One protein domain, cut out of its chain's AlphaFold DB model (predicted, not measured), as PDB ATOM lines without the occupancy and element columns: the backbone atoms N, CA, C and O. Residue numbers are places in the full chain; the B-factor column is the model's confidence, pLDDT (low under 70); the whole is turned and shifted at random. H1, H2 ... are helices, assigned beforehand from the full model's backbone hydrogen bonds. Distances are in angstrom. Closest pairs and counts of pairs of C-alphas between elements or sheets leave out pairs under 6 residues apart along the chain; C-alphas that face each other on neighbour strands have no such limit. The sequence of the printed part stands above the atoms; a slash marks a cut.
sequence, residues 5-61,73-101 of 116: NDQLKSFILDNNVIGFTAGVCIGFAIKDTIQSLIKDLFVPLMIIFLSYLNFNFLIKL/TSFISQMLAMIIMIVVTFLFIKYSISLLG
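What this domain is: This is residues 5 to 61 and 73 to 101 of the 116 residues of an uncharacterized protein of viral metagenome (UniProt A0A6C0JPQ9). Look first for an X: long H4 crosses the middle of still longer H2, with short H1 turned aside at one end of H2 and tiny H3 at the other. The printed part has 86 residues with four named helices, H1 to H4, and no named strand: all helix. It is extended and flat, radius of gyration of the C-alphas 19.9 A, spans 65 by 36 by 16 A.

Where its parts are: Find C-alpha 17 at (167.899, 247.068, 152.228); H2, residues 17 to 52, runs 50.7 A, with a kink of 31 degrees near residue 42. H4, residues 73 to 99, runs 38.5 A to C-alpha 99 at (146.429, 261.383, 135.409). H1 is residues 5 to 14; H3, 56 to 59.

How they stand to each other: H2 touches H4 with residues 34 to 38 alone, closest C-alphas Ile 34 and Thr 89, 6.6 A, at a steep tilt of 64 degrees, opposite ways. H1 and H3 are each close to H2 but not clearly touching: C-alphas Ile 12 and Ile 18, 6.6 A; Ser 51 and Ile 59, 7.9 A. O i to N i+4 pairs are within hydrogen-bond range throughout H1 and H4, and 30 of 32 in H2; H3 is too short.

The domain as a whole: Residues 62 to 72 are cut out, leaving 6.9 A between C-alphas 61 and 73. Links H1 to H2 and H2 to H3 are tight. Confidence is under 70 at 18 residues, among them 50 to 61.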
ATOM      1  N   ASN A   5     180.039 249.578 162.267       86.75
ATOM      2  CA  ASN A   5     179.439 250.492 161.296       86.75
ATOM      3  C   ASN A   5     179.819 250.167 159.843       86.75
ATOM      4  O   ASN A   5     178.975 250.304 158.960       86.75
ATOM      5  N   ASP A   6     181.046 249.709 159.586       90.69
ATOM      6  CA  ASP A   6     181.486 249.342 158.235       90.69
ATOM      7  C   ASP A   6     180.811 248.044 157.780       90.69
ATOM      8  O   ASP A   6     180.347 247.949 156.647       90.69
ATOM      9  N   GLN A   7     180.674 247.069 158.686       87.75
ATOM     10  CA  GLN A   7     179.969 245.809 158.413       87.75
ATOM     11  C   GLN A   7     178.475 246.040 158.174       87.75
ATOM     12  O   GLN A   7     177.884 245.437 157.283       87.75
ATOM     13  N   LEU A   8     177.870 246.950 158.939       89.12
ATOM     14  CA  LEU A   8     176.464 247.305 158.806       89.12
ATOM     15  C   LEU A   8     176.209 248.075 157.503       89.12
ATOM     16  O   LEU A   8     175.225 247.809 156.814       89.12
ATOM     17  N   LYS A   9     177.124 248.969 157.108       89.31
ATOM     18  CA  LYS A   9     177.061 249.661 155.815       89.31
ATOM     19  C   LYS A   9     177.159 248.679 154.647       89.31
ATOM     20  O   LYS A   9     176.328 248.757 153.745       89.31
ATOM     21  N   SER A  10     178.119 247.753 154.673       88.06
ATOM     22  CA  SER A  10     178.226 246.709 153.647       88.06
ATOM     23  C   SER A  10     176.980 245.830 153.620       88.06
ATOM     24  O   SER A  10     176.395 245.654 152.564       88.06
ATOM     25  N   PHE A  11     176.463 245.407 154.776       88.38
ATOM     26  CA  PHE A  11     175.229 244.622 154.855       88.38
ATOM     27  C   PHE A  11     174.021 245.322 154.211       88.38
ATOM     28  O   PHE A  11     173.268 244.693 153.464       88.38
ATOM     29  N   ILE A  12     173.836 246.619 154.479       90.12
ATOM     30  CA  ILE A  12     172.747 247.420 153.900       90.12
ATOM     31  C   ILE A  12     172.867 247.500 152.371       90.12
ATOM     32  O   ILE A  12     171.848 247.428 151.676       90.12
ATOM     33  N   LEU A  13     174.091 247.663 151.858       89.62
ATOM     34  CA  LEU A  13     174.375 247.778 150.426       89.62
ATOM     35  C   LEU A  13     174.248 246.426 149.711       89.62
ATOM     36  O   LEU A  13     173.574 246.346 148.687       89.62
ATOM     37  N   ASP A  14     174.815 245.368 150.287       91.19
ATOM     38  CA  ASP A  14     174.851 244.020 149.712       91.19
ATOM     39  C   ASP A  14     173.452 243.387 149.630       91.19
ATOM     40  O   ASP A  14     173.161 242.628 148.708       91.19
ATOM     41  N   ASN A  15     172.559 243.726 150.567       87.25
ATOM     42  CA  ASN A  15     171.205 243.164 150.637       87.25
ATOM     43  C   ASN A  15     170.117 244.090 150.066       87.25
ATOM     44  O   ASN A  15     168.930 243.823 150.251       87.25
ATOM     45  N   ASN A  16     170.486 245.191 149.400       89.56
ATOM     46  CA  ASN A  16     169.546 246.175 148.844       89.56
ATOM     47  C   ASN A  16     168.471 246.648 149.855       89.56
ATOM     48  O   ASN A  16     167.327 246.951 149.499       89.56
ATOM     49  N   VAL A  17     168.834 246.725 151.141       91.12
ATOM     50  CA  VAL A  17     167.899 247.068 152.228       91.12
ATOM     51  C   VAL A  17     167.352 248.479 152.028       91.12
ATOM     52  O   VAL A  17     166.190 248.741 152.310       91.12
ATOM     53  N   ILE A  18     168.165 249.367 151.449       90.38
ATOM     54  CA  ILE A  18     167.802 250.755 151.147       90.38
ATOM     55  C   ILE A  18     166.561 250.820 150.245       90.38
ATOM     56  O   ILE A  18     165.629 251.567 150.542       90.38
ATOM     57  N   GLY A  19     166.517 250.018 149.173       91.62
ATOM     58  CA  GLY A  19     165.387 249.991 148.242       91.62
ATOM     59  C   GLY A  19     164.116 249.426 148.879       91.62
ATOM     60  O   GLY A  19     163.032 249.984 148.706       91.62
ATOM     61  N   PHE A  20     164.254 248.363 149.676       92.75
ATOM     62  CA  PHE A  20     163.140 247.788 150.429       92.75
ATOM     63  C   PHE A  20     162.572 248.784 151.448       92.75
ATOM     64  O   PHE A  20     161.370 249.051 151.449       92.75
ATOM     65  N   THR A  21     163.428 249.384 152.276       93.88
ATOM     66  CA  THR A  21     163.023 250.365 153.288       93.88
ATOM     67  C   THR A  21     162.359 251.580 152.649       93.88
ATOM     68  O   THR A  21     161.294 251.987 153.107       93.88
ATOM     69  N   ALA A  22     162.911 252.118 151.557       94.31
ATOM     70  CA  ALA A  22     162.290 253.224 150.831       94.31
ATOM     71  C   ALA A  22     160.886 252.857 150.315       94.31
ATOM     72  O   ALA A  22     159.953 253.645 150.473       94.31
ATOM     73  N   GLY A  23     160.713 251.647 149.771       94.44
ATOM     74  CA  GLY A  23     159.413 251.138 149.330       94.44
ATOM     75  C   GLY A  23     158.396 251.016 150.470       94.44
ATOM     76  O   GLY A  23     157.251 251.445 150.323       94.44
ATOM     77  N   VAL A  24     158.814 250.497 151.629       94.38
ATOM     78  CA  VAL A  24     157.959 250.390 152.824       94.38
ATOM     79  C   VAL A  24     157.554 251.775 153.339       94.38
ATOM     80  O   VAL A  24     156.376 251.993 153.618       94.38
ATOM     81  N   CYS A  25     158.487 252.728 153.414       94.19
ATOM     82  CA  CYS A  25     158.202 254.097 153.851       94.19
ATOM     83  C   CYS A  25     157.209 254.810 152.920       94.19
ATOM     84  O   CYS A  25     156.253 255.418 153.403       94.19
ATOM     85  N   ILE A  26     157.390 254.698 151.599       93.75
ATOM     86  CA  ILE A  26     156.459 255.279 150.619       93.75
ATOM     87  C   ILE A  26     155.072 254.635 150.734       93.75
ATOM     88  O   ILE A  26     154.062 255.337 150.748       93.75
ATOM     89  N   GLY A  27     155.015 253.305 150.871       90.62
ATOM     90  CA  GLY A  27     153.757 252.574 151.015       90.62
ATOM     91  C   GLY A  27     153.000 252.979 152.278       90.62
ATOM     92  O   GLY A  27     151.781 253.150 152.242       90.62
ATOM     93  N   PHE A  28     153.724 253.198 153.378       92.00
ATOM     94  CA  PHE A  28     153.148 253.662 154.636       92.00
ATOM     95  C   PHE A  28     152.566 255.079 154.515       92.00
ATOM     96  O   PHE A  28     151.411 255.296 154.873       92.00
ATOM     97  N   ALA A  29     153.303 256.018 153.916       92.81
ATOM     98  CA  ALA A  29     152.826 257.389 153.722       92.81
ATOM     99  C   ALA A  29     151.578 257.470 152.816       92.81
ATOM    100  O   ALA A  29     150.637 258.219 153.101       92.81
ATOM    101  N   ILE A  30     151.532 256.672 151.742       88.38
ATOM    102  CA  ILE A  30     150.363 256.596 150.848       88.38
ATOM    103  C   ILE A  30     149.152 256.036 151.600       88.38
ATOM    104  O   ILE A  30     148.052 256.582 151.492       88.38
ATOM    105  N   LYS A  31     149.347 254.976 152.392       87.75
ATOM    106  CA  LYS A  31     148.288 254.398 153.224       87.75
ATOM    107  C   LYS A  31     147.707 255.439 154.181       87.75
ATOM    108  O   LYS A  31     146.486 255.564 154.243       87.75
ATOM    109  N   ASP A  32     148.551 256.194 154.880       89.12
ATOM    110  CA  ASP A  32     148.108 257.224 155.826       89.12
ATOM    111  C   ASP A  32     147.335 258.347 155.127       89.12
ATOM    112  O   ASP A  32     146.289 258.779 155.614       89.12
ATOM    113  N   THR A  33     147.783 258.756 153.937       87.56
ATOM    114  CA  THR A  33     147.093 259.762 153.112       87.56
ATOM    115  C   THR A  33     145.683 259.304 152.741       87.56
ATOM    116  O   THR A  33     144.705 260.029 152.937       87.56
ATOM    117  N   ILE A  34     145.555 258.071 152.246       85.00
ATOM    118  CA  ILE A  34     144.261 257.495 151.872       85.00
ATOM    119  C   ILE A  34     143.377 257.326 153.113       85.00
ATOM    120  O   ILE A  34     142.182 257.619 153.075       85.00
ATOM    121  N   GLN A  35     143.960 256.904 154.235       84.44
ATOM    122  CA  GLN A  35     143.235 256.734 155.486       84.44
ATOM    123  C   GLN A  35     142.709 258.066 156.040       84.44
ATOM    124  O   GLN A  35     141.593 258.083 156.562       84.44
ATOM    125  N   SER A  36     143.455 259.169 155.906       86.62
ATOM    126  CA  SER A  36     142.965 260.512 156.255       86.62
ATOM    127  C   SER A  36     141.788 260.900 155.373       86.62
ATOM    128  O   SER A  36     140.726 261.207 155.893       86.62
ATOM    129  N   LEU A  37     141.909 260.753 154.048       83.56
ATOM    130  CA  LEU A  37     140.817 261.069 153.120       83.56
ATOM    131  C   LEU A  37     139.529 260.309 153.463       83.56
ATOM    132  O   LEU A  37     138.427 260.844 153.379       83.56
ATOM    133  N   ILE A  38     139.653 259.053 153.880       78.44
ATOM    134  CA  ILE A  38     138.497 258.233 154.241       78.44
ATOM    135  C   ILE A  38     137.892 258.681 155.567       78.44
ATOM    136  O   ILE A  38     136.671 258.796 155.666       78.44
ATOM    137  N   LYS A  39     138.723 258.975 156.568       79.75
ATOM    138  CA  LYS A  39     138.256 259.517 157.850       79.75
ATOM    139  C   LYS A  39     137.597 260.887 157.691       79.75
ATOM    140  O   LYS A  39     136.572 261.126 158.316       79.75
ATOM    141  N   ASP A  40     138.148 261.737 156.834       80.06
ATOM    142  CA  ASP A  40     137.763 263.144 156.738       80.06
ATOM    143  C   ASP A  40     136.597 263.369 155.769       80.06
ATOM    144  O   ASP A  40     135.799 264.279 155.974       80.06
ATOM    145  N   LEU A  41     136.452 262.531 154.733       80.19
ATOM    146  CA  LEU A  41     135.398 262.673 153.723       80.19
ATOM    147  C   LEU A  41     134.368 261.543 153.782       80.19
ATOM    148  O   LEU A  41     133.166 261.795 153.823       80.19
ATOM    149  N   PHE A  42     134.815 260.285 153.793       75.06
ATOM    150  CA  PHE A  42     133.909 259.142 153.634       75.06
ATOM    151  C   PHE A  42     133.145 258.795 154.910       75.06
ATOM    152  O   PHE A  42     131.965 258.464 154.829       75.06
ATOM    153  N   VAL A  43     133.774 258.887 156.083       73.81
ATOM    154  CA  VAL A  43     133.099 258.664 157.372       73.81
ATOM    155  C   VAL A  43     131.962 259.671 157.609       73.81
ATOM    156  O   VAL A  43     130.841 259.214 157.844       73.81
ATOM    157  N   PRO A  44     132.160 261.002 157.506       73.06
ATOM    158  CA  PRO A  44     131.055 261.950 157.665       73.06
ATOM    159  C   PRO A  44     129.988 261.799 156.575       73.06
ATOM    160  O   PRO A  44     128.798 261.842 156.887       73.06
ATOM    161  N   LEU A  45     130.379 261.530 155.324       75.88
ATOM    162  CA  LEU A  45     129.428 261.271 154.238       75.88
ATOM    163  C   LEU A  45     128.562 260.031 154.518       75.88
ATOM    164  O   LEU A  45     127.352 260.065 154.299       75.88
ATOM    165  N   MET A  46     129.150 258.964 155.063       69.69
ATOM    166  CA  MET A  46     128.420 257.762 155.478       69.69
ATOM    167  C   MET A  46     127.481 258.020 156.650       69.69
ATOM    168  O   MET A  46     126.367 257.508 156.642       69.69
ATOM    169  N   ILE A  47     127.887 258.813 157.643       67.38
ATOM    170  CA  ILE A  47     127.026 259.165 158.784       67.38
ATOM    171  C   ILE A  47     125.783 259.914 158.296       67.38
ATOM    172  O   ILE A  47     124.669 259.588 158.706       67.38
ATOM    173  N   ILE A  48     125.956 260.859 157.372       71.75
ATOM    174  CA  ILE A  48     124.848 261.599 156.759       71.75
ATOM    175  C   ILE A  48     123.962 260.655 155.933       71.75
ATOM    176  O   ILE A  48     122.741 260.668 156.085       71.75
ATOM    177  N   PHE A  49     124.559 259.789 155.111       70.31
ATOM    178  CA  PHE A  49     123.825 258.827 154.285       70.31
ATOM    179  C   PHE A  49     123.019 257.823 155.128       70.31
ATOM    180  O   PHE A  49     121.858 257.543 154.839       70.31
ATOM    181  N   LEU A  50     123.601 257.329 156.222       67.12
ATOM    182  CA  LEU A  50     122.962 256.388 157.140       67.12
ATOM    183  C   LEU A  50     121.867 257.057 157.987       67.12
ATOM    184  O   LEU A  50     120.872 256.414 158.325       67.12
ATOM    185  N   SER A  51     122.021 258.352 158.285       59.81
ATOM    186  CA  SER A  51     120.992 259.172 158.932       59.81
ATOM    187  C   SER A  51     119.781 259.385 158.014       59.81
ATOM    188  O   SER A  51     118.649 259.330 158.486       59.81
ATOM    189  N   TYR A  52     119.998 259.517 156.700       60.34
ATOM    190  CA  TYR A  52     118.926 259.653 155.706       60.34
ATOM    191  C   TYR A  52     118.125 258.354 155.486       60.34
ATOM    192  O   TYR A  52     116.939 258.398 155.172       60.34
ATOM    193  N   LEU A  53     118.749 257.187 155.688       62.34
ATOM    194  CA  LEU A  53     118.126 255.869 155.505       62.34
ATOM    195  C   LEU A  53     117.365 255.338 156.742       62.34
ATOM    196  O   LEU A  53     116.970 254.176 156.763       62.34
ATOM    197  N   ASN A  54     117.106 256.169 157.762       51.84
ATOM    198  CA  ASN A  54     116.315 255.808 158.954       51.84
ATOM    199  C   ASN A  54     116.837 254.587 159.742       51.84
ATOM    200  O   ASN A  54     116.072 253.850 160.368       51.84
ATOM    201  N   PHE A  55     118.157 254.404 159.829       50.09
ATOM    202  CA  PHE A  55     118.743 253.443 160.768       50.09
ATOM    203  C   PHE A  55     118.825 254.013 162.195       50.09
ATOM    204  O   PHE A  55     119.889 254.044 162.818       50.09
ATOM    205  N   ASN A  56     117.678 254.404 162.761       49.03
ATOM    206  CA  ASN A  56     117.547 254.816 164.167       49.03
ATOM    207  C   ASN A  56     118.056 253.748 165.162       49.03
ATOM    208  O   ASN A  56     118.343 254.057 166.317       49.03
ATOM    209  N   PHE A  57     118.228 252.497 164.721       49.06
ATOM    210  CA  PHE A  57     118.833 251.430 165.517       49.06
ATOM    211  C   PHE A  57     120.377 251.444 165.510       49.06
ATOM    212  O   PHE A  57     120.989 251.135 166.530       49.06
ATOM    213  N   LEU A  58     121.030 251.860 164.413       49.75
ATOM    214  CA  LEU A  58     122.500 251.937 164.333       49.75
ATOM    215  C   LEU A  58     123.069 253.206 164.976       49.75
ATOM    216  O   LEU A  58     124.180 253.175 165.492       49.75
ATOM    217  N   ILE A  59     122.302 254.298 165.030       50.94
ATOM    218  CA  ILE A  59     122.710 255.521 165.746       50.94
ATOM    219  C   ILE A  59     122.783 255.263 167.263       50.94
ATOM    220  O   ILE A  59     123.670 255.775 167.943       50.94
ATOM    221  N   LYS A  60     121.939 254.366 167.794       44.66
ATOM    222  CA  LYS A  60     122.032 253.885 169.187       44.66
ATOM    223  C   LYS A  60     123.235 252.964 169.435       44.66
ATOM    224  O   LYS A  60     123.582 252.707 170.584       44.66
ATOM    225  N   LEU A  61     123.874 252.498 168.362       47.47
ATOM    226  CA  LEU A  61     125.087 251.687 168.355       47.47
ATOM    227  C   LEU A  61     126.365 252.536 168.190       47.47
ATOM    228  O   LEU A  61     127.472 252.003 168.202       47.47
ATOM    229  N   THR A  73     129.833 245.411 167.486       63.53
ATOM    230  CA  THR A  73     129.560 246.667 166.780       63.53
ATOM    231  C   THR A  73     130.798 247.273 166.132       63.53
ATOM    232  O   THR A  73     130.771 247.659 164.961       63.53
ATOM    233  N   SER A  74     131.873 247.412 166.913       68.94
ATOM    234  CA  SER A  74     133.109 248.038 166.442       68.94
ATOM    235  C   SER A  74     133.715 247.192 165.336       68.94
ATOM    236  O   SER A  74     134.166 247.730 164.330       68.94
ATOM    237  N   PHE A  75     133.642 245.871 165.488       69.38
ATOM    238  CA  PHE A  75     134.138 244.929 164.501       69.38
ATOM    239  C   PHE A  75     133.393 245.040 163.161       69.38
ATOM    240  O   PHE A  75     134.040 245.186 162.126       69.38
ATOM    241  N   ILE A  76     132.053 245.061 163.161       72.62
ATOM    242  CA  ILE A  76     131.257 245.263 161.933       72.62
ATOM    243  C   ILE A  76     131.573 246.615 161.283       72.62
ATOM    244  O   ILE A  76     131.740 246.695 160.066       72.62
ATOM    245  N   SER A  77     131.714 247.666 162.093       71.56
ATOM    246  CA  SER A  77     132.046 249.005 161.601       71.56
ATOM    247  C   SER A  77     133.441 249.040 160.969       71.56
ATOM    248  O   SER A  77     133.632 249.641 159.914       71.56
ATOM    249  N   GLN A  78     134.411 248.340 161.564       73.94
ATOM    250  CA  GLN A  78     135.766 248.193 161.027       73.94
ATOM    251  C   GLN A  78     135.813 247.335 159.762       73.94
ATOM    252  O   GLN A  78     136.559 247.667 158.846       73.94
ATOM    253  N   MET A  79     134.997 246.286 159.662       79.06
ATOM    254  CA  MET A  79     134.876 245.479 158.443       79.06
ATOM    255  C   MET A  79     134.277 246.287 157.288       79.06
ATOM    256  O   MET A  79     134.793 246.247 156.172       79.06
ATOM    257  N   LEU A  80     133.243 247.093 157.549       74.81
ATOM    258  CA  LEU A  80     132.671 247.988 156.543       74.81
ATOM    259  C   LEU A  80     133.669 249.081 156.126       74.81
ATOM    260  O   LEU A  80     133.830 249.356 154.936       74.81
ATOM    261  N   ALA A  81     134.399 249.649 157.090       75.31
ATOM    262  CA  ALA A  81     135.485 250.585 156.820       75.31
ATOM    263  C   ALA A  81     136.617 249.934 156.003       75.31
ATOM    264  O   ALA A  81     137.198 250.570 155.135       75.31
ATOM    265  N   MET A  82     136.923 248.654 156.211       79.62
ATOM    266  CA  MET A  82     137.918 247.944 155.406       79.62
ATOM    267  C   MET A  82     137.474 247.829 153.941       79.62
ATOM    268  O   MET A  82     138.264 248.094 153.037       79.62
ATOM    269  N   ILE A  83     136.204 247.493 153.700       84.00
ATOM    270  CA  ILE A  83     135.650 247.384 152.343       84.00
ATOM    271  C   ILE A  83     135.692 248.748 151.641       84.00
ATOM    272  O   ILE A  83     136.162 248.832 150.506       84.00
ATOM    273  N   ILE A  84     135.280 249.829 152.317       78.62
ATOM    274  CA  ILE A  84     135.334 251.171 151.718       78.62
ATOM    275  C   ILE A  84     136.780 251.614 151.469       78.62
ATOM    276  O   ILE A  84     137.066 252.179 150.416       78.62
ATOM    277  N   MET A  85     137.710 251.293 152.378       81.62
ATOM    278  CA  MET A  85     139.135 251.584 152.197       81.62
ATOM    279  C   MET A  85     139.684 250.937 150.931       81.62
ATOM    280  O   MET A  85     140.397 251.605 150.185       81.62
ATOM    281  N   ILE A  86     139.325 249.685 150.643       85.81
ATOM    282  CA  ILE A  86     139.756 248.989 149.423       85.81
ATOM    283  C   ILE A  86     139.206 249.693 148.175       85.81
ATOM    284  O   ILE A  86     139.963 249.965 147.242       85.81
ATOM    285  N   VAL A  87     137.915 250.039 148.170       85.69
ATOM    286  CA  VAL A  87     137.264 250.704 147.028       85.69
ATOM    287  C   VAL A  87     137.884 252.078 146.761       85.69
ATOM    288  O   VAL A  87     138.269 252.376 145.631       85.69
ATOM    289  N   VAL A  88     138.038 252.907 147.793       81.94
ATOM    290  CA  VAL A  88     138.587 254.265 147.660       81.94
ATOM    291  C   VAL A  88     140.061 254.232 147.259       81.94
ATOM    292  O   VAL A  88     140.461 254.978 146.366       81.94
ATOM    293  N   THR A  89     140.851 253.326 147.845       85.25
ATOM    294  CA  THR A  89     142.249 253.087 147.446       85.25
ATOM    295  C   THR A  89     142.323 252.747 145.957       85.25
ATOM    296  O   THR A  89     143.081 253.369 145.213       85.25
ATOM    297  N   PHE A  90     141.490 251.816 145.487       86.56
ATOM    298  CA  PHE A  90     141.464 251.421 144.080       86.56
ATOM    299  C   PHE A  90     141.138 252.596 143.144       86.56
ATOM    300  O   PHE A  90     141.832 252.797 142.144       86.56
ATOM    301  N   LEU A  91     140.127 253.405 143.480       86.12
ATOM    302  CA  LEU A  91     139.778 254.596 142.701       86.12
ATOM    303  C   LEU A  91     140.922 255.617 142.684       86.12
ATOM    304  O   LEU A  91     141.245 256.146 141.621       86.12
ATOM    305  N   PHE A  92     141.556 255.866 143.832       83.62
ATOM    306  CA  PHE A  92     142.640 256.836 143.965       83.62
ATOM    307  C   PHE A  92     143.864 256.455 143.126       83.62
ATOM    308  O   PHE A  92     144.391 257.286 142.384       83.62
ATOM    309  N   ILE A  93     144.291 255.191 143.183       84.00
ATOM    310  CA  ILE A  93     145.407 254.690 142.371       84.00
ATOM    311  C   ILE A  93     145.056 254.716 140.883       84.00
ATOM    312  O   ILE A  93     145.863 255.185 140.082       84.00
ATOM    313  N   LYS A  94     143.848 254.282 140.497       84.38
ATOM    314  CA  LYS A  94     143.405 254.328 139.097       84.38
ATOM    315  C   LYS A  94     143.409 255.758 138.558       84.38
ATOM    316  O   LYS A  94     143.887 255.986 137.449       84.38
ATOM    317  N   TYR A  95     142.909 256.712 139.340       85.56
ATOM    318  CA  TYR A  95     142.899 258.121 138.963       85.56
ATOM    319  C   TYR A  95     144.318 258.683 138.866       85.56
ATOM    320  O   TYR A  95     144.655 259.301 137.863       85.56
ATOM    321  N   SER A  96     145.173 258.391 139.847       83.75
ATOM    322  CA  SER A  96     146.567 258.850 139.863       83.75
ATOM    323  C   SER A  96     147.357 258.320 138.664       83.75
ATOM    324  O   SER A  96     148.023 259.086 137.975       83.75
ATOM    325  N   ILE A  97     147.232 257.028 138.340       83.00
ATOM    326  CA  ILE A  97     147.889 256.417 137.172       83.00
ATOM    327  C   ILE A  97     147.328 256.983 135.862       83.00
ATOM    328  O   ILE A  97     148.086 257.258 134.932       83.00
ATOM    329  N   SER A  98     146.008 257.177 135.789       82.19
ATOM    330  CA  SER A  98     145.364 257.769 134.614       82.19
ATOM    331  C   SER A  98     145.797 259.219 134.393       82.19
ATOM    332  O   SER A  98     145.942 259.631 133.246       82.19
ATOM    333  N   LEU A  99     146.007 259.985 135.467       77.75
ATOM    334  CA  LEU A  99     146.429 261.383 135.409       77.75
ATOM    335  C   LEU A  99     147.911 261.520 135.045       77.75
ATOM    336  O   LEU A  99     148.272 262.411 134.284       77.75
ATOM    337  N   LEU A 100     148.759 260.600 135.518       77.56
ATOM    338  CA  LEU A 100     150.169 260.531 135.118       77.56
ATOM    339  C   LEU A 100     150.372 260.104 133.653       77.56
ATOM    340  O   LEU A 100     151.508 260.077 133.183       77.56
ATOM    341  N   GLY A 101     149.305 259.787 132.909       68.25
ATOM    342  CA  GLY A 101     149.380 259.594 131.463       68.25
ATOM    343  C   GLY A 101     150.283 258.434 131.042       68.25
ATOM    344  O   GLY A 101     150.853 258.475 129.950       68.25
TER     345      GLY A 101